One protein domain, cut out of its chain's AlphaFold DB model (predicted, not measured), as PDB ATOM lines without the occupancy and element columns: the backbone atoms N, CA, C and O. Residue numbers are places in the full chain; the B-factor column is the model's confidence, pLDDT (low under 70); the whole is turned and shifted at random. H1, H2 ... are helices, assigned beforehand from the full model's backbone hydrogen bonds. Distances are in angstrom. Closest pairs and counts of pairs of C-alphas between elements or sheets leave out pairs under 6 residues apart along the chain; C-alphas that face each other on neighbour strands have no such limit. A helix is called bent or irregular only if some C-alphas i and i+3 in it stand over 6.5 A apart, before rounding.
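This is residues 19 to 156 of the 157 residues of an uncharacterized protein of Deltaproteobacteria bacterium RBG_16_71_12 (UniProt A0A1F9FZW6). Two pairs of antiparallel helices are crossed one on the other: H3 and H7, side by side, pack across H1 and H6, which are more loosely paired. H4 folds back on H3, with the short H5 after it, while H2 sits beyond H6 at the end of long links. The printed part has 138 residues with seven named helices, H1 to H7 in order, and no named strand; the class is all helix. It is compact, with a radius of gyration of the C-alphas of 14.9 A, and spans 40 by 36 by 31 A.

H1, residues 19 to 37, begins at C-alpha 19 (-47.335, 41.950, -33.880) and is 26.9 A long. H2 is residues 50 to 56, H3 residues 68 to 82, 20.8 A, and H4 residues 86 to 94. H5, residues 97 to 100, is irregular, but only just: C-alphas 97 and 100 are 6.8 A apart. H6, residues 105 to 128, spans 34.7 A. H7, residues 135 to 156, spans 32.3 A and ends at C-alpha 156 (-20.377, 26.192, -34.671).

H3, the hub, touches H7 at a shallow tilt of 3 degrees, opposite ways; the closest C-alphas, Ala 68 and Ala 150, are 5.5 A apart. H6, with residues 111 to 119 alone, touches H3 at a steep 50 degrees, C-alphas 78 and 115 closest at 6.1 A. H1 touches H7 at a steep 50 degrees, C-alphas 28 and 145 closest at 4.7 A. H1 and H6 only just touch, with 3 pairs of C-alphas within 8 A, Leu 31 and Val 118 closest at 7.3 A. H3 and H4 form a helical hairpin, C-alphas 77 and 89 closest at 6.3 A. H5 is close to but not clearly touching H3, and H2 is near H6. Every O i to N i+4 pair is within hydrogen-bond range in H1, H2, H3, H4, H6 and H7; H5 is too short for one.

The farthest C-alphas, Gly 19 and Asn 95, are 41.4 A apart. The printed part has no cut; the links H1 to H2 and H2 to H3 are long. Residues 155 to 156 are under pLDDT 70.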
ATOM      1  N   GLY A  19     -47.833  42.047 -35.259       86.62
ATOM      2  CA  GLY A  19     -47.335  41.950 -33.880       86.62
ATOM      3  C   GLY A  19     -47.315  40.509 -33.364       86.62
ATOM      4  O   GLY A  19     -46.403  40.126 -32.641       86.62
ATOM      5  N   GLU A  20     -48.261  39.690 -33.823       90.56
ATOM      6  CA  GLU A  20     -48.328  38.256 -33.545       90.56
ATOM      7  C   GLU A  20     -47.069  37.510 -34.014       90.56
ATOM      8  O   GLU A  20     -46.482  36.755 -33.246       90.56
ATOM      9  N   ASP A  21     -46.582  37.775 -35.230       91.81
ATOM     10  CA  ASP A  21     -45.364  37.139 -35.751       91.81
ATOM     11  C   ASP A  21     -44.116  37.548 -34.969       91.81
ATOM     12  O   ASP A  21     -43.196  36.746 -34.804       91.81
ATOM     13  N   VAL A  22     -44.074  38.794 -34.488       92.00
ATOM     14  CA  VAL A  22     -42.980  39.278 -33.637       92.00
ATOM     15  C   VAL A  22     -43.002  38.554 -32.292       92.00
ATOM     16  O   VAL A  22     -41.951  38.118 -31.827       92.00
ATOM     17  N   ILE A  23     -44.182  38.371 -31.696       94.12
ATOM     18  CA  ILE A  23     -44.348  37.611 -30.450       94.12
ATOM     19  C   ILE A  23     -43.888  36.161 -30.644       94.12
ATOM     20  O   ILE A  23     -43.088  35.675 -29.846       94.12
ATOM     21  N   LYS A  24     -44.315  35.490 -31.725       95.88
ATOM     22  CA  LYS A  24     -43.874  34.117 -32.034       95.88
ATOM     23  C   LYS A  24     -42.354  34.026 -32.157       95.88
ATOM     24  O   LYS A  24     -41.735  33.135 -31.578       95.88
ATOM     25  N   ASP A  25     -41.733  34.971 -32.861       95.19
ATOM     26  CA  ASP A  25     -40.278  34.993 -33.032       95.19
ATOM     27  C   ASP A  25     -39.520  35.191 -31.716       95.19
ATOM     28  O   ASP A  25     -38.462  34.575 -31.535       95.19
ATOM     29  N   LEU A  26     -40.047  36.044 -30.830       95.88
ATOM     30  CA  LEU A  26     -39.490  36.294 -29.501       95.88
ATOM     31  C   LEU A  26     -39.581  35.042 -28.630       95.88
ATOM     32  O   LEU A  26     -38.552  34.602 -28.128       95.88
ATOM     33  N   ILE A  27     -40.754  34.412 -28.532       97.31
ATOM     34  CA  ILE A  27     -40.921  33.178 -27.747       97.31
ATOM     35  C   ILE A  27     -40.041  32.059 -28.318       97.31
ATOM     36  O   ILE A  27     -39.353  31.367 -27.574       97.31
ATOM     37  N   GLY A  28     -39.965  31.921 -29.645       97.19
ATOM     38  CA  GLY A  28     -39.066  30.952 -30.273       97.19
ATOM     39  C   GLY A  28     -37.585  31.232 -29.990       97.19
ATOM     40  O   GLY A  28     -36.768  30.316 -29.985       97.19
ATOM     41  N   LYS A  29     -37.201  32.494 -29.748       96.75
ATOM     42  CA  LYS A  29     -35.841  32.844 -29.311       96.75
ATOM     43  C   LYS A  29     -35.626  32.449 -27.852       96.75
ATOM     44  O   LYS A  29     -34.598  31.857 -27.560       96.75
ATOM     45  N   GLU A  30     -36.598  32.711 -26.982       97.00
ATOM     46  CA  GLU A  30     -36.547  32.290 -25.579       97.00
ATOM     47  C   GLU A  30     -36.373  30.774 -25.444       97.00
ATOM     48  O   GLU A  30     -35.556  30.329 -24.646       97.00
ATOM     49  N   LEU A  31     -37.074  29.978 -26.262       97.81
ATOM     50  CA  LEU A  31     -36.892  28.521 -26.279       97.81
ATOM     51  C   LEU A  31     -35.469  28.116 -26.674       97.81
ATOM     52  O   LEU A  31     -34.888  27.233 -26.054       97.81
ATOM     53  N   VAL A  32     -34.886  28.769 -27.680       97.19
ATOM     54  CA  VAL A  32     -33.498  28.502 -28.088       97.19
ATOM     55  C   VAL A  32     -32.521  28.885 -26.981       97.19
ATOM     56  O   VAL A  32     -31.606  28.119 -26.694       97.19
ATOM     57  N   ASP A  33     -32.736  30.027 -26.330       95.94
ATOM     58  CA  ASP A  33     -31.906  30.471 -25.212       95.94
ATOM     59  C   ASP A  33     -32.030  29.484 -24.024       95.94
ATOM     60  O   ASP A  33     -31.027  29.154 -23.391       95.94
ATOM     61  N   LEU A  34     -33.220  28.911 -23.783       95.50
ATOM     62  CA  LEU A  34     -33.445  27.824 -22.818       95.50
ATOM     63  C   LEU A  34     -32.665  26.553 -23.198       95.50
ATOM     64  O   LEU A  34     -32.008  25.956 -22.344       95.50
ATOM     65  N   TYR A  35     -32.683  26.152 -24.474       96.31
ATOM     66  CA  TYR A  35     -31.933  24.986 -24.965       96.31
ATOM     67  C   TYR A  35     -30.418  25.164 -24.841       96.31
ATOM     68  O   TYR A  35     -29.703  24.210 -24.534       96.31
ATOM     69  N   GLU A  36     -29.915  26.374 -25.075       95.25
ATOM     70  CA  GLU A  36     -28.493  26.704 -24.942       95.25
ATOM     71  C   GLU A  36     -28.054  26.792 -23.476       95.25
ATOM     72  O   GLU A  36     -26.950  26.359 -23.130       95.25
ATOM     73  N   ALA A  37     -28.919  27.307 -22.601       94.50
ATOM     74  CA  ALA A  37     -28.652  27.389 -21.170       94.50
ATOM     75  C   ALA A  37     -28.659  26.011 -20.491       94.50
ATOM     76  O   ALA A  37     -27.969  25.837 -19.490       94.50
ATOM     77  N   PHE A  38     -29.367  25.021 -21.045       95.19
ATOM     78  CA  PHE A  38     -29.479  23.683 -20.469       95.19
ATOM     79  C   PHE A  38     -28.127  22.946 -20.381       95.19
ATOM     80  O   PHE A  38     -27.409  22.924 -21.386       95.19
ATOM     81  N   PRO A  39     -27.788  22.267 -19.263       94.88
ATOM     82  CA  PRO A  39     -28.597  22.117 -18.047       94.88
ATOM     83  C   PRO A  39     -28.696  23.397 -17.205       94.88
ATOM     84  O   PRO A  39     -27.695  24.101 -17.069       94.88
ATOM     85  N   PRO A  40     -29.870  23.692 -16.614       93.19
ATOM     86  CA  PRO A  40     -30.042  24.860 -15.758       93.19
ATOM     87  C   PRO A  40     -29.257  24.710 -14.452       93.19
ATOM     88  O   PRO A  40     -29.017  23.596 -13.973       93.19
ATOM     89  N   ALA A  41     -28.890  25.839 -13.846       92.00
ATOM     90  CA  ALA A  41     -28.352  25.820 -12.497       92.00
ATOM     91  C   ALA A  41     -29.462  25.481 -11.493       92.00
ATOM     92  O   ALA A  41     -30.608  25.900 -11.643       92.00
ATOM     93  N   GLU A  42     -29.123  24.754 -10.427       90.00
ATOM     94  CA  GLU A  42     -30.102  24.390  -9.392       90.00
ATOM     95  C   GLU A  42     -30.725  25.602  -8.692       90.00
ATOM     96  O   GLU A  42     -31.867  25.519  -8.245       90.00
ATOM     97  N   SER A  43     -29.999  26.722  -8.618       91.25
ATOM     98  CA  SER A  43     -30.496  27.989  -8.071       91.25
ATOM     99  C   SER A  43     -31.647  28.591  -8.870       91.25
ATOM    100  O   SER A  43     -32.395  29.400  -8.328       91.25
ATOM    101  N   ASP A  44     -31.774  28.209 -10.140       88.56
ATOM    102  CA  ASP A  44     -32.707  28.821 -11.082       88.56
ATOM    103  C   ASP A  44     -34.027  28.032 -11.158       88.56
ATOM    104  O   ASP A  44     -34.956  28.438 -11.855       88.56
ATOM    105  N   ILE A  45     -34.128  26.907 -10.436       88.38
ATOM    106  CA  ILE A  45     -35.293  26.020 -10.439       88.38
ATOM    107  C   ILE A  45     -36.119  26.199  -9.165       88.38
ATOM    108  O   ILE A  45     -35.652  25.953  -8.050       88.38
ATOM    109  N   SER A  46     -37.392  26.552  -9.348       86.56
ATOM    110  CA  SER A  46     -38.414  26.442  -8.305       86.56
ATOM    111  C   SER A  46     -38.928  25.002  -8.245       86.56
ATOM    112  O   SER A  46     -39.504  24.493  -9.206       86.56
ATOM    113  N   TRP A  47     -38.704  24.319  -7.122       86.50
ATOM    114  CA  TRP A  47     -39.142  22.935  -6.918       86.50
ATOM    115  C   TRP A  47     -40.585  22.892  -6.412       86.50
ATOM    116  O   TRP A  47     -40.834  22.751  -5.218       86.50
ATOM    117  N   GLU A  48     -41.546  23.030  -7.321       85.19
ATOM    118  CA  GLU A  48     -42.973  22.931  -6.975       85.19
ATOM    119  C   GLU A  48     -43.462  21.473  -6.936       85.19
ATOM    120  O   GLU A  48     -44.406  21.137  -6.221       85.19
ATOM    121  N   ASP A  49     -42.784  20.582  -7.666       86.06
ATOM    122  CA  ASP A  49     -43.092  19.156  -7.736       86.06
ATOM    123  C   ASP A  49     -42.047  18.315  -6.986       86.06
ATOM    124  O   ASP A  49     -40.899  18.159  -7.416       86.06
ATOM    125  N   ALA A  50     -42.479  17.694  -5.887       88.06
ATOM    126  CA  ALA A  50     -41.646  16.842  -5.042       88.06
ATOM    127  C   ALA A  50     -41.080  15.594  -5.755       88.06
ATOM    128  O   ALA A  50     -40.075  15.032  -5.309       88.06
ATOM    129  N   ALA A  51     -41.716  15.110  -6.826       87.62
ATOM    130  CA  ALA A  51     -41.201  13.995  -7.619       87.62
ATOM    131  C   ALA A  51     -40.055  14.446  -8.534       87.62
ATOM    132  O   ALA A  51     -39.036  13.752  -8.607       87.62
ATOM    133  N   LEU A  52     -40.189  15.613  -9.176       86.50
ATOM    134  CA  LEU A  52     -39.105  16.223  -9.953       86.50
ATOM    135  C   LEU A  52     -37.920  16.564  -9.057       86.50
ATOM    136  O   LEU A  52     -36.791  16.191  -9.367       86.50
ATOM    137  N   GLU A  53     -38.191  17.196  -7.917       91.44
ATOM    138  CA  GLU A  53     -37.182  17.533  -6.919       91.44
ATOM    139  C   GLU A  53     -36.353  16.312  -6.530       91.44
ATOM    140  O   GLU A  53     -35.130  16.327  -6.622       91.44
ATOM    141  N   ARG A  54     -37.013  15.210  -6.165       91.88
ATOM    142  CA  ARG A  54     -36.325  13.982  -5.757       91.88
ATOM    143  C   ARG A  54     -35.503  13.358  -6.880       91.88
ATOM    144  O   ARG A  54     -34.487  12.726  -6.606       91.88
ATOM    145  N   ARG A  55     -35.960  13.478  -8.128       89.31
ATOM    146  CA  ARG A  55     -35.292  12.877  -9.288       89.31
ATOM    147  C   ARG A  55     -34.062  13.676  -9.723       89.31
ATOM    148  O   ARG A  55     -33.071  13.057 -10.111       89.31
ATOM    149  N   PHE A  56     -34.128  15.007  -9.651       92.25
ATOM    150  CA  PHE A  56     -33.168  15.900 -10.304       92.25
ATOM    151  C   PHE A  56     -32.327  16.770  -9.364       92.25
ATOM    152  O   PHE A  56     -31.263  17.228  -9.781       92.25
ATOM    153  N   ARG A  57     -32.742  16.994  -8.110       91.88
ATOM    154  CA  ARG A  57     -31.938  17.772  -7.155       91.88
ATOM    155  C   ARG A  57     -30.585  17.098  -6.914       91.88
ATOM    156  O   ARG A  57     -30.519  15.893  -6.680       91.88
ATOM    157  N   GLY A  58     -29.512  17.882  -6.955       92.38
ATOM    158  CA  GLY A  58     -28.130  17.414  -6.872       92.38
ATOM    159  C   GLY A  58     -27.591  16.813  -8.173       92.38
ATOM    160  O   GLY A  58     -26.442  16.381  -8.189       92.38
ATOM    161  N   ARG A  59     -28.403  16.722  -9.238       92.12
ATOM    162  CA  ARG A  59     -28.093  15.946 -10.453       92.12
ATOM    163  C   ARG A  59     -28.291  16.711 -11.760       92.12
ATOM    164  O   ARG A  59     -27.964  16.183 -12.817       92.12
ATOM    165  N   LEU A  60     -28.789  17.951 -11.727       92.19
ATOM    166  CA  LEU A  60     -29.024  18.736 -12.950       92.19
ATOM    167  C   LEU A  60     -27.736  18.961 -13.751       92.19
ATOM    168  O   LEU A  60     -27.741  18.827 -14.970       92.19
ATOM    169  N   ALA A  61     -26.618  19.217 -13.068       93.00
ATOM    170  CA  ALA A  61     -25.316  19.400 -13.710       93.00
ATOM    171  C   ALA A  61     -24.774  18.125 -14.393       93.00
ATOM    172  O   ALA A  61     -23.859  18.216 -15.208       93.00
ATOM    173  N   GLU A  62     -25.323  16.949 -14.070       93.31
ATOM    174  CA  GLU A  62     -24.952  15.665 -14.680       93.31
ATOM    175  C   GLU A  62     -25.688  15.413 -16.006       93.31
ATOM    176  O   GLU A  62     -25.339  14.485 -16.742       93.31
ATOM    177  N   LEU A  63     -26.721  16.205 -16.315       95.38
ATOM    178  CA  LEU A  63     -27.491  16.050 -17.542       95.38
ATOM    179  C   LEU A  63     -26.660  16.487 -18.762       95.38
ATOM    180  O   LEU A  63     -25.886  17.445 -18.690       95.38
ATOM    181  N   PRO A  64     -26.793  15.795 -19.905       95.94
ATOM    182  CA  PRO A  64     -26.039  16.133 -21.101       95.94
ATOM    183  C   PRO A  64     -26.486  17.479 -21.679       95.94
ATOM    184  O   PRO A  64     -27.660  17.844 -21.628       95.94
ATOM    185  N   ARG A  65     -25.543  18.200 -22.294       95.38
ATOM    186  CA  ARG A  65     -25.870  19.324 -23.181       95.38
ATOM    187  C   ARG A  65     -26.700  18.811 -24.354       95.38
ATOM    188  O   ARG A  65     -26.467  17.707 -24.838       95.38
ATOM    189  N   LEU A  66     -27.620  19.640 -24.830       95.69
ATOM    190  CA  LEU A  66     -28.451  19.281 -25.970       95.69
ATOM    191  C   LEU A  66     -27.648  19.313 -27.266       95.69
ATOM    192  O   LEU A  66     -26.782  20.167 -27.475       95.69
ATOM    193  N   ASP A  67     -27.965  18.376 -28.147       94.81
ATOM    194  CA  ASP A  67     -27.567  18.405 -29.542       94.81
ATOM    195  C   ASP A  67     -28.795  18.578 -30.449       94.81
ATOM    196  O   ASP A  67     -29.938  18.687 -29.994       94.81
ATOM    197  N   ALA A  68     -28.560  18.650 -31.760       94.94
ATOM    198  CA  ALA A  68     -29.639  18.841 -32.723       94.94
ATOM    199  C   ALA A  68     -30.625  17.658 -32.749       94.94
ATOM    200  O   ALA A  68     -31.809  17.876 -32.989       94.94
ATOM    201  N   ALA A  69     -30.168  16.430 -32.478       95.94
ATOM    202  CA  ALA A  69     -31.029  15.250 -32.472       95.94
ATOM    203  C   ALA A  69     -31.953  15.244 -31.245       95.94
ATOM    204  O   ALA A  69     -33.143  14.958 -31.373       95.94
ATOM    205  N   MET A  70     -31.432  15.621 -30.074       97.31
ATOM    206  CA  MET A  70     -32.218  15.817 -28.855       97.31
ATOM    207  C   MET A  70     -33.273  16.900 -29.033       97.31
ATOM    208  O   MET A  70     -34.421  16.679 -28.659       97.31
ATOM    209  N   VAL A  71     -32.909  18.049 -29.613       97.69
ATOM    210  CA  VAL A  71     -33.872  19.134 -29.854       97.69
ATOM    211  C   VAL A  71     -34.928  18.713 -30.877       97.69
ATOM    212  O   VAL A  71     -36.102  18.989 -30.663       97.69
ATOM    213  N   ASP A  72     -34.564  17.976 -31.928       97.44
ATOM    214  CA  ASP A  72     -35.542  17.448 -32.888       97.44
ATOM    215  C   ASP A  72     -36.537  16.479 -32.226       97.44
ATOM    216  O   ASP A  72     -37.749  16.610 -32.407       97.44
ATOM    217  N   ALA A  73     -36.046  15.552 -31.398       97.69
ATOM    218  CA  ALA A  73     -36.898  14.645 -30.630       97.69
ATOM    219  C   ALA A  73     -37.798  15.401 -29.640       97.69
ATOM    220  O   ALA A  73     -38.998  15.138 -29.578       97.69
ATOM    221  N   LEU A  74     -37.239  16.367 -28.906       98.19
ATOM    222  CA  LEU A  74     -37.967  17.229 -27.976       98.19
ATOM    223  C   LEU A  74     -39.099  17.983 -28.683       98.19
ATOM    224  O   LEU A  74     -40.235  17.939 -28.220       98.19
ATOM    225  N   SER A  75     -38.816  18.627 -29.818       98.00
ATOM    226  CA  SER A  75     -39.811  19.374 -30.592       98.00
ATOM    227  C   SER A  75     -40.967  18.492 -31.064       98.00
ATOM    228  O   SER A  75     -42.114  18.925 -30.999       98.00
ATOM    229  N   ARG A  76     -40.699  17.243 -31.476       97.81
ATOM    230  CA  ARG A  76     -41.755  16.283 -31.848       97.81
ATOM    231  C   ARG A  76     -42.640  15.915 -30.662       97.81
ATOM    232  O   ARG A  76     -43.857  15.943 -30.789       97.81
ATOM    233  N   ILE A  77     -42.036  15.610 -29.513       98.00
ATOM    234  CA  ILE A  77     -42.781  15.256 -28.298       98.00
ATOM    235  C   ILE A  77     -43.652  16.430 -27.841       98.00
ATOM    236  O   ILE A  77     -44.828  16.242 -27.550       98.00
ATOM    237  N   VAL A  78     -43.094  17.645 -27.828       98.31
ATOM    238  CA  VAL A  78     -43.835  18.865 -27.480       98.31
ATOM    239  C   VAL A  78     -44.985  19.096 -28.462       98.31
ATOM    240  O   VAL A  78     -46.080  19.437 -28.030       98.31
ATOM    241  N   ALA A  79     -44.773  18.888 -29.765       98.00
ATOM    242  CA  ALA A  79     -45.838  19.013 -30.758       98.00
ATOM    243  C   ALA A  79     -46.981  18.015 -30.502       98.00
ATOM    244  O   ALA A  79     -48.139  18.428 -30.443       98.00
ATOM    245  N   TRP A  80     -46.659  16.739 -30.262       98.19
ATOM    246  CA  TRP A  80     -47.653  15.723 -29.900       98.19
ATOM    247  C   TRP A  80     -48.402  16.072 -28.614       98.19
ATOM    248  O   TRP A  80     -49.616  15.915 -28.566       98.19
ATOM    249  N   ASP A  81     -47.719  16.583 -27.589       98.00
ATOM    250  CA  ASP A  81     -48.358  16.990 -26.331       98.00
ATOM    251  C   ASP A  81     -49.327  18.162 -26.549       98.00
ATOM    252  O   ASP A  81     -50.494  18.106 -26.161       98.00
ATOM    253  N   LEU A  82     -48.898  19.190 -27.287       96.75
ATOM    254  CA  LEU A  82     -49.757  20.322 -27.636       96.75
ATOM    255  C   LEU A  82     -51.014  19.873 -28.399       96.75
ATOM    256  O   LEU A  82     -52.110  20.375 -28.118       96.75
ATOM    257  N   ASP A  83     -50.889  18.910 -29.315       97.19
ATOM    258  CA  ASP A  83     -52.012  18.309 -30.049       97.19
ATOM    259  C   ASP A  83     -52.749  17.195 -29.281       97.19
ATOM    260  O   ASP A  83     -53.762  16.689 -29.760       97.19
ATOM    261  N   HIS A  84     -52.336  16.907 -28.043       96.25
ATOM    262  CA  HIS A  84     -52.910  15.887 -27.160       96.25
ATOM    263  C   HIS A  84     -52.823  14.457 -27.739       96.25
ATOM    264  O   HIS A  84     -53.654  13.597 -27.441       96.25
ATOM    265  N   GLU A  85     -51.794  14.174 -28.538       96.06
ATOM    266  CA  GLU A  85     -51.496  12.867 -29.135       96.06
ATOM    267  C   GLU A  85     -50.724  11.958 -28.160       96.06
ATOM    268  O   GLU A  85     -49.578  11.561 -28.392       96.06
ATOM    269  N   ILE A  86     -51.362  11.605 -27.042       94.94
ATOM    270  CA  ILE A  86     -50.744  10.798 -25.974       94.94
ATOM    271  C   ILE A  86     -50.249   9.442 -26.509       94.94
ATOM    272  O   ILE A  86     -49.148   9.011 -26.167       94.94
ATOM    273  N   ASP A  87     -51.003   8.807 -27.410       97.06
ATOM    274  CA  ASP A  87     -50.630   7.522 -28.017       97.06
ATOM    275  C   ASP A  87     -49.318   7.605 -28.813       97.06
ATOM    276  O   ASP A  87     -48.522   6.663 -28.799       97.06
ATOM    277  N   ALA A  88     -49.055   8.734 -29.485       96.94
ATOM    278  CA  ALA A  88     -47.820   8.946 -30.238       96.94
ATOM    279  C   ALA A  88     -46.614   9.052 -29.297       96.94
ATOM    280  O   ALA A  88     -45.573   8.432 -29.534       96.94
ATOM    281  N   ILE A  89     -46.784   9.763 -28.181       96.69
ATOM    282  CA  ILE A  89     -45.768   9.885 -27.134       96.69
ATOM    283  C   ILE A  89     -45.486   8.516 -26.505       96.69
ATOM    284  O   ILE A  89     -44.328   8.105 -26.387       96.69
ATOM    285  N   GLU A  90     -46.532   7.772 -26.136       97.00
ATOM    286  CA  GLU A  90     -46.377   6.424 -25.589       97.00
ATOM    287  C   GLU A  90     -45.665   5.502 -26.576       97.00
ATOM    288  O   GLU A  90     -44.740   4.782 -26.193       97.00
ATOM    289  N   HIS A  91     -46.061   5.536 -27.850       96.94
ATOM    290  CA  HIS A  91     -45.429   4.757 -28.903       96.94
ATOM    291  C   HIS A  91     -43.940   5.100 -29.037       96.94
ATOM    292  O   HIS A  91     -43.110   4.193 -29.128       96.94
ATOM    293  N   PHE A  92     -43.590   6.387 -29.000       96.75
ATOM    294  CA  PHE A  92     -42.216   6.867 -29.110       96.75
ATOM    295  C   PHE A  92     -41.311   6.352 -27.983       96.75
ATOM    296  O   PHE A  92     -40.191   5.894 -28.237       96.75
ATOM    297  N   PHE A  93     -41.797   6.369 -26.738       96.25
ATOM    298  CA  PHE A  93     -41.029   5.865 -25.599       96.25
ATOM    299  C   PHE A  93     -41.026   4.335 -25.515       96.25
ATOM    300  O   PHE A  93     -39.957   3.752 -25.335       96.25
ATOM    301  N   ARG A  94     -42.177   3.670 -25.702       95.94
ATOM    302  CA  ARG A  94     -42.297   2.201 -25.596       95.94
ATOM    303  C   ARG A  94     -41.503   1.454 -26.664       95.94
ATOM    304  O   ARG A  94     -40.963   0.395 -26.366       95.94
ATOM    305  N   ASN A  95     -41.423   1.994 -27.880       95.44
ATOM    306  CA  ASN A  95     -40.669   1.383 -28.981       95.44
ATOM    307  C   ASN A  95     -39.231   1.902 -29.078       95.44
ATOM    308  O   ASN A  95     -38.563   1.681 -30.084       95.44
ATOM    309  N   GLU A  96     -38.757   2.613 -28.051       94.31
ATOM    310  CA  GLU A  96     -37.373   3.074 -27.948       94.31
ATOM    311  C   GLU A  96     -36.909   3.960 -29.119       94.31
ATOM    312  O   GLU A  96     -35.710   4.087 -29.376       94.31
ATOM    313  N   LEU A  97     -37.845   4.630 -29.805       95.12
ATOM    314  CA  LEU A  97     -37.547   5.520 -30.935       95.12
ATOM    315  C   LEU A  97     -36.690   6.720 -30.503       95.12
ATOM    316  O   LEU A  97     -35.935   7.273 -31.299       95.12
ATOM    317  N   HIS A  98     -36.740   7.063 -29.215       94.56
ATOM    318  CA  HIS A  98     -35.876   8.061 -28.597       94.56
ATOM    319  C   HIS A  98     -34.392   7.690 -28.609       94.56
ATOM    320  O   HIS A  98     -33.580   8.601 -28.538       94.56
ATOM    321  N   ARG A  99     -33.994   6.410 -28.714       94.31
ATOM    322  CA  ARG A  99     -32.589   5.982 -28.534       94.31
ATOM    323  C   ARG A  99     -31.595   6.647 -29.481       94.31
ATOM    324  O   ARG A  99     -30.429   6.776 -29.127       94.31
ATOM    325  N   GLN A 100     -32.040   7.058 -30.668       92.81
ATOM    326  CA  GLN A 100     -31.183   7.781 -31.611       92.81
ATOM    327  C   GLN A 100     -30.790   9.168 -31.082       92.81
ATOM    328  O   GLN A 100     -29.655   9.586 -31.266       92.81
ATOM    329  N   ALA A 101     -31.715   9.856 -30.408       94.06
ATOM    330  CA  ALA A 101     -31.511  11.190 -29.844       94.06
ATOM    331  C   ALA A 101     -31.100  11.159 -28.360       94.06
ATOM    332  O   ALA A 101     -30.402  12.042 -27.882       94.06
ATOM    333  N   ALA A 102     -31.520  10.135 -27.622       96.19
ATOM    334  CA  ALA A 102     -31.268   9.947 -26.203       96.19
ATOM    335  C   ALA A 102     -30.743   8.530 -25.929       96.19
ATOM    336  O   ALA A 102     -31.486   7.664 -25.458       96.19
ATOM    337  N   PRO A 103     -29.457   8.271 -26.225       96.12
ATOM    338  CA  PRO A 103     -28.879   6.932 -26.128       96.12
ATOM    339  C   PRO A 103     -28.610   6.480 -24.688       96.12
ATOM    340  O   PRO A 103     -28.435   5.286 -24.451       96.12
ATOM    341  N   THR A 104     -28.547   7.401 -23.718       96.25
ATOM    342  CA  THR A 104     -28.298   7.066 -22.306       96.25
ATOM    343  C   THR A 104     -29.454   7.490 -21.401       96.25
ATOM    344  O   THR A 104     -30.191   8.416 -21.747       96.25
ATOM    345  N   PRO A 105     -29.585   6.890 -20.200       94.62
ATOM    346  CA  PRO A 105     -30.599   7.301 -19.228       94.62
ATOM    347  C   PRO A 105     -30.546   8.794 -18.882       94.62
ATOM    348  O   PRO A 105     -31.591   9.410 -18.729       94.62
ATOM    349  N   ALA A 106     -29.353   9.399 -18.842       95.06
ATOM    350  CA  ALA A 106     -29.200  10.833 -18.587       95.06
ATOM    351  C   ALA A 106     -29.764  11.704 -19.727       95.06
ATOM    352  O   ALA A 106     -30.337  12.757 -19.467       95.06
ATOM    353  N   HIS A 107     -29.658  11.259 -20.987       96.38
ATOM    354  CA  HIS A 107     -30.293  11.958 -22.112       96.38
ATOM    355  C   HIS A 107     -31.818  11.838 -22.050       96.38
ATOM    356  O   HIS A 107     -32.523  12.798 -22.349       96.38
ATOM    357  N   LEU A 108     -32.330  10.673 -21.644       95.50
ATOM    358  CA  LEU A 108     -33.766  10.461 -21.468       95.50
ATOM    359  C   LEU A 108     -34.322  11.317 -20.319       95.50
ATOM    360  O   LEU A 108     -35.366  11.947 -20.460       95.50
ATOM    361  N   ASP A 109     -33.592  11.386 -19.207       94.75
ATOM    362  CA  ASP A 109     -33.872  12.276 -18.081       94.75
ATOM    363  C   ASP A 109     -33.904  13.750 -18.522       94.75
ATOM    364  O   ASP A 109     -34.846  14.468 -18.185       94.75
ATOM    365  N   ALA A 110     -32.934  14.182 -19.336       95.75
ATOM    366  CA  ALA A 110     -32.909  15.525 -19.913       95.75
ATOM    367  C   ALA A 110     -34.109  15.798 -20.834       95.75
ATOM    368  O   ALA A 110     -34.733  16.851 -20.711       95.75
ATOM    369  N   LEU A 111     -34.475  14.852 -21.709       96.00
ATOM    370  CA  LEU A 111     -35.661  14.974 -22.565       96.00
ATOM    371  C   LEU A 111     -36.942  15.127 -21.742       96.00
ATOM    372  O   LEU A 111     -37.741  16.013 -22.030       96.00
ATOM    373  N   HIS A 112     -37.141  14.299 -20.714       94.19
ATOM    374  CA  HIS A 112     -38.326  14.388 -19.860       94.19
ATOM    375  C   HIS A 112     -38.397  15.702 -19.087       94.19
ATOM    376  O   HIS A 112     -39.475  16.282 -18.973       94.19
ATOM    377  N   PHE A 113     -37.260  16.165 -18.566       94.25
ATOM    378  CA  PHE A 113     -37.188  17.442 -17.866       94.25
ATOM    379  C   PHE A 113     -37.564  18.594 -18.804       94.25
ATOM    380  O   PHE A 113     -38.484  19.358 -18.519       94.25
ATOM    381  N   LEU A 114     -36.905  18.676 -19.961       95.44
ATOM    382  CA  LEU A 114     -37.109  19.761 -20.917       95.44
ATOM    383  C   LEU A 114     -38.483  19.755 -21.561       95.44
ATOM    384  O   LEU A 114     -39.044  20.827 -21.750       95.44
ATOM    385  N   TRP A 115     -39.029  18.587 -21.897       96.00
ATOM    386  CA  TRP A 115     -40.366  18.492 -22.482       96.00
ATOM    387  C   TRP A 115     -41.388  19.195 -21.590       96.00
ATOM    388  O   TRP A 115     -42.084  20.100 -22.054       96.00
ATOM    389  N   ARG A 116     -41.399  18.863 -20.296       92.31
ATOM    390  CA  ARG A 116     -42.296  19.504 -19.338       92.31
ATOM    391  C   ARG A 116     -42.045  21.009 -19.237       92.31
ATOM    392  O   ARG A 116     -42.989  21.779 -19.382       92.31
ATOM    393  N   SER A 117     -40.791  21.431 -19.068       92.81
ATOM    394  CA  SER A 117     -40.452  22.856 -18.950       92.81
ATOM    395  C   SER A 117     -40.835  23.667 -20.191       92.81
ATOM    396  O   SER A 117     -41.308  24.793 -20.067       92.81
ATOM    397  N   VAL A 118     -40.663  23.114 -21.396       96.75
ATOM    398  CA  VAL A 118     -41.035  23.784 -22.652       96.75
ATOM    399  C   VAL A 118     -42.548  23.928 -22.763       96.75
ATOM    400  O   VAL A 118     -43.027  24.999 -23.131       96.75
ATOM    401  N   VAL A 119     -43.306  22.879 -22.437       96.62
ATOM    402  CA  VAL A 119     -44.774  22.920 -22.479       96.62
ATOM    403  C   VAL A 119     -45.317  23.931 -21.469       96.62
ATOM    404  O   VAL A 119     -46.136  24.775 -21.835       96.62
ATOM    405  N   GLU A 120     -44.818  23.910 -20.232       94.56
ATOM    406  CA  GLU A 120     -45.176  24.882 -19.191       94.56
ATOM    407  C   GLU A 120     -44.850  26.320 -19.628       94.56
ATOM    408  O   GLU A 120     -45.714  27.196 -19.548       94.56
ATOM    409  N   HIS A 121     -43.656  26.556 -20.185       95.56
ATOM    410  CA  HIS A 121     -43.253  27.867 -20.713       95.56
ATOM    411  C   HIS A 121     -44.193  28.361 -21.818       95.56
ATOM    412  O   HIS A 121     -44.644  29.506 -21.800       95.56
ATOM    413  N   LEU A 122     -44.535  27.497 -22.777       97.31
ATOM    414  CA  LEU A 122     -45.434  27.845 -23.879       97.31
ATOM    415  C   LEU A 122     -46.845  28.193 -23.390       97.31
ATOM    416  O   LEU A 122     -47.439  29.159 -23.878       97.31
ATOM    417  N   TYR A 123     -47.377  27.445 -22.422       96.25
ATOM    418  CA  TYR A 123     -48.681  27.749 -21.833       96.25
ATOM    419  C   TYR A 123     -48.666  29.051 -21.031       96.25
ATOM    420  O   TYR A 123     -49.584  29.856 -21.203       96.25
ATOM    421  N   ALA A 124     -47.610  29.310 -20.255       95.62
ATOM    422  CA  ALA A 124     -47.437  30.576 -19.549       95.62
ATOM    423  C   ALA A 124     -47.419  31.762 -20.530       95.62
ATOM    424  O   ALA A 124     -48.190  32.712 -20.383       95.62
ATOM    425  N   ARG A 125     -46.634  31.679 -21.615       96.50
ATOM    426  CA  ARG A 125     -46.597  32.730 -22.648       96.50
ATOM    427  C   ARG A 125     -47.931  32.915 -23.363       96.50
ATOM    428  O   ARG A 125     -48.329  34.046 -23.652       96.50
ATOM    429  N   LYS A 126     -48.652  31.827 -23.638       96.00
ATOM    430  CA  LYS A 126     -50.001  31.891 -24.215       96.00
ATOM    431  C   LYS A 126     -50.975  32.638 -23.299       96.00
ATOM    432  O   LYS A 126     -51.770  33.441 -23.797       96.00
ATOM    433  N   GLU A 127     -50.915  32.385 -21.993       96.12
ATOM    434  CA  GLU A 127     -51.744  33.056 -20.987       96.12
ATOM    435  C   GLU A 127     -51.409  34.551 -20.876       96.12
ATOM    436  O   GLU A 127     -52.309  35.392 -20.955       96.12
ATOM    437  N   GLU A 128     -50.122  34.901 -20.810       95.62
ATOM    438  CA  GLU A 128     -49.646  36.292 -20.801       95.62
ATOM    439  C   GLU A 128     -50.104  37.077 -22.039       95.62
ATOM    440  O   GLU A 128     -50.455  38.257 -21.953       95.62
ATOM    441  N   CYS A 129     -50.178  36.401 -23.188       93.75
ATOM    442  CA  CYS A 129     -50.686  36.959 -24.439       93.75
ATOM    443  C   CYS A 129     -52.223  37.069 -24.491       93.75
ATOM    444  O   CYS A 129     -52.769  37.416 -25.538       93.75
ATOM    445  N   ARG A 130     -52.945  36.774 -23.399       92.38
ATOM    446  CA  ARG A 130     -54.407  36.935 -23.244       92.38
ATOM    447  C   ARG A 130     -55.231  36.344 -24.396       92.38
ATOM    448  O   ARG A 130     -56.224  36.928 -24.826       92.38
ATOM    449  N   GLY A 131     -54.815  35.185 -24.904       86.81
ATOM    450  CA  GLY A 131     -55.527  34.464 -25.963       86.81
ATOM    451  C   GLY A 131     -55.243  34.933 -27.393       86.81
ATOM    452  O   GLY A 131     -55.900  34.450 -28.312       86.81
ATOM    453  N   ILE A 132     -54.263  35.823 -27.605       92.38
ATOM    454  CA  ILE A 132     -53.750  36.138 -28.951       92.38
ATOM    455  C   ILE A 132     -53.177  34.872 -29.603       92.38
ATOM    456  O   ILE A 132     -53.468  34.593 -30.762       92.38
ATOM    457  N   LEU A 133     -52.401  34.092 -28.843       95.69
ATOM    458  CA  LEU A 133     -51.779  32.862 -29.325       95.69
ATOM    459  C   LEU A 133     -52.740  31.673 -29.232       95.69
ATOM    460  O   LEU A 133     -53.297  31.354 -28.175       95.69
ATOM    461  N   LYS A 134     -52.894  30.971 -30.350       95.81
ATOM    462  CA  LYS A 134     -53.634  29.715 -30.479       95.81
ATOM    463  C   LYS A 134     -52.671  28.532 -30.412       95.81
ATOM    464  O   LYS A 134     -51.457  28.685 -30.491       95.81
ATOM    465  N   ARG A 135     -53.220  27.317 -30.312       96.00
ATOM    466  CA  ARG A 135     -52.424  26.076 -30.333       96.00
ATOM    467  C   ARG A 135     -51.506  26.001 -31.557       96.00
ATOM    468  O   ARG A 135     -50.329  25.710 -31.406       96.00
ATOM    469  N   GLN A 136     -52.033  26.329 -32.738       97.00
ATOM    470  CA  GLN A 136     -51.260  26.309 -33.981       97.00
ATOM    471  C   GLN A 136     -50.048  27.248 -33.938       97.00
ATOM    472  O   GLN A 136     -49.018  26.945 -34.531       97.00
ATOM    473  N   ASP A 137     -50.153  28.355 -33.203       97.44
ATOM    474  CA  ASP A 137     -49.056  29.304 -33.041       97.44
ATOM    475  C   ASP A 137     -47.973  28.748 -32.118       97.44
ATOM    476  O   ASP A 137     -46.797  28.992 -32.357       97.44
ATOM    477  N   LEU A 138     -48.344  27.959 -31.105       97.94
ATOM    478  CA  LEU A 138     -47.376  27.255 -30.259       97.94
ATOM    479  C   LEU A 138     -46.598  26.203 -31.057       97.94
ATOM    480  O   LEU A 138     -45.386  26.104 -30.898       97.94
ATOM    481  N   LEU A 139     -47.272  25.470 -31.948       97.81
ATOM    482  CA  LEU A 139     -46.619  24.519 -32.854       97.81
ATOM    483  C   LEU A 139     -45.621  25.228 -33.785       97.81
ATOM    484  O   LEU A 139     -44.481  24.791 -33.913       97.81
ATOM    485  N   ASP A 140     -46.024  26.355 -34.378       97.81
ATOM    486  CA  ASP A 140     -45.151  27.193 -35.215       97.81
ATOM    487  C   ASP A 140     -43.945  27.730 -34.419       97.81
ATOM    488  O   ASP A 140     -42.808  27.670 -34.880       97.81
ATOM    489  N   ILE A 141     -44.154  28.180 -33.178       98.19
ATOM    490  CA  ILE A 141     -43.072  28.620 -32.282       98.19
ATOM    491  C   ILE A 141     -42.054  27.498 -32.034       98.19
ATOM    492  O   ILE A 141     -40.848  27.745 -32.116       98.19
ATOM    493  N   VAL A 142     -42.521  26.283 -31.729       98.06
ATOM    494  CA  VAL A 142     -41.657  25.118 -31.471       98.06
ATOM    495  C   VAL A 142     -40.844  24.765 -32.712       98.06
ATOM    496  O   VAL A 142     -39.639  24.533 -32.607       98.06
ATOM    497  N   GLU A 143     -41.472  24.784 -33.887       97.69
ATOM    498  CA  GLU A 143     -40.794  24.492 -35.149       97.69
ATOM    499  C   GLU A 143     -39.729  25.547 -35.480       97.69
ATOM    500  O   GLU A 143     -38.573  25.209 -35.740       97.69
ATOM    501  N   ARG A 144     -40.056  26.838 -35.349       96.81
ATOM    502  CA  ARG A 144     -39.082  27.927 -35.536       96.81
ATOM    503  C   ARG A 144     -37.911  27.830 -34.559       96.81
ATOM    504  O   ARG A 144     -36.775  28.142 -34.926       96.81
ATOM    505  N   ALA A 145     -38.162  27.430 -33.310       97.56
ATOM    506  CA  ALA A 145     -37.113  27.225 -32.315       97.56
ATOM    507  C   ALA A 145     -36.186  26.062 -32.704       97.56
ATOM    508  O   ALA A 145     -34.962  26.214 -32.648       97.56
ATOM    509  N   ARG A 146     -36.753  24.942 -33.171       97.56
ATOM    510  CA  ARG A 146     -36.020  23.768 -33.677       97.56
ATOM    511  C   ARG A 146     -35.092  24.139 -34.831       97.56
ATOM    512  O   ARG A 146     -33.889  23.882 -34.768       97.56
ATOM    513  N   GLU A 147     -35.630  24.800 -35.855       96.31
ATOM    514  CA  GLU A 147     -34.872  25.237 -37.033       96.31
ATOM    515  C   GLU A 147     -33.752  26.212 -36.656       96.31
ATOM    516  O   GLU A 147     -32.608  26.071 -37.100       96.31
ATOM    517  N   ARG A 148     -34.056  27.184 -35.788       95.50
ATOM    518  CA  ARG A 148     -33.085  28.175 -35.313       95.50
ATOM    519  C   ARG A 148     -31.948  27.524 -34.532       95.50
ATOM    520  O   ARG A 148     -30.791  27.890 -34.741       95.50
ATOM    521  N   TYR A 149     -32.261  26.576 -33.653       95.44
ATOM    522  CA  TYR A 149     -31.257  25.846 -32.888       95.44
ATOM    523  C   TYR A 149     -30.357  25.012 -33.811       95.44
ATOM    524  O   TYR A 149     -29.131  25.109 -33.734       95.44
ATOM    525  N   ALA A 150     -30.948  24.260 -34.746       92.69
ATOM    526  CA  ALA A 150     -30.203  23.469 -35.722       92.69
ATOM    527  C   ALA A 150     -29.253  24.341 -36.562       92.69
ATOM    528  O   ALA A 150     -28.069  24.024 -36.687       92.69
ATOM    529  N   ALA A 151     -29.734  25.486 -37.060       91.44
ATOM    530  CA  ALA A 151     -28.921  26.428 -37.826       91.44
ATOM    531  C   ALA A 151     -27.721  26.964 -37.024       91.44
ATOM    532  O   ALA A 151     -26.618  27.067 -37.562       91.44
ATOM    533  N   ARG A 152     -27.895  27.258 -35.728       88.94
ATOM    534  CA  ARG A 152     -26.786  27.697 -34.861       88.94
ATOM    535  C   ARG A 152     -25.742  26.604 -34.650       88.94
ATOM    536  O   ARG A 152     -24.554  26.907 -34.656       88.94
ATOM    537  N   ARG A 153     -26.152  25.342 -34.495       83.25
ATOM    538  CA  ARG A 153     -25.213  24.223 -34.295       83.25
ATOM    539  C   ARG A 153     -24.384  23.932 -35.547       83.25
ATOM    540  O   ARG A 153     -23.193  23.671 -35.417       83.25
ATOM    541  N   VAL A 154     -24.972  24.064 -36.739       74.00
ATOM    542  CA  VAL A 154     -24.240  23.928 -38.013       74.00
ATOM    543  C   VAL A 154     -23.154  24.998 -38.162       74.00
ATOM    544  O   VAL A 154     -22.087  24.702 -38.676       74.00
ATOM    545  N   LEU A 155     -23.384  26.223 -37.682       63.88
ATOM    546  CA  LEU A 155     -22.404  27.316 -37.772       63.88
ATOM    547  C   LEU A 155     -21.238  27.206 -36.774       63.88
ATOM    548  O   LEU A 155     -20.244  27.910 -36.924       63.88
ATOM    549  N   VAL A 156     -21.377  26.376 -35.739       58.91
ATOM    550  CA  VAL A 156     -20.377  26.192 -34.671       58.91
ATOM    551  C   VAL A 156     -19.534  24.923 -34.892       58.91
ATOM    552  O   VAL A 156     -18.568  24.704 -34.162       58.91
TER     553      VAL A 156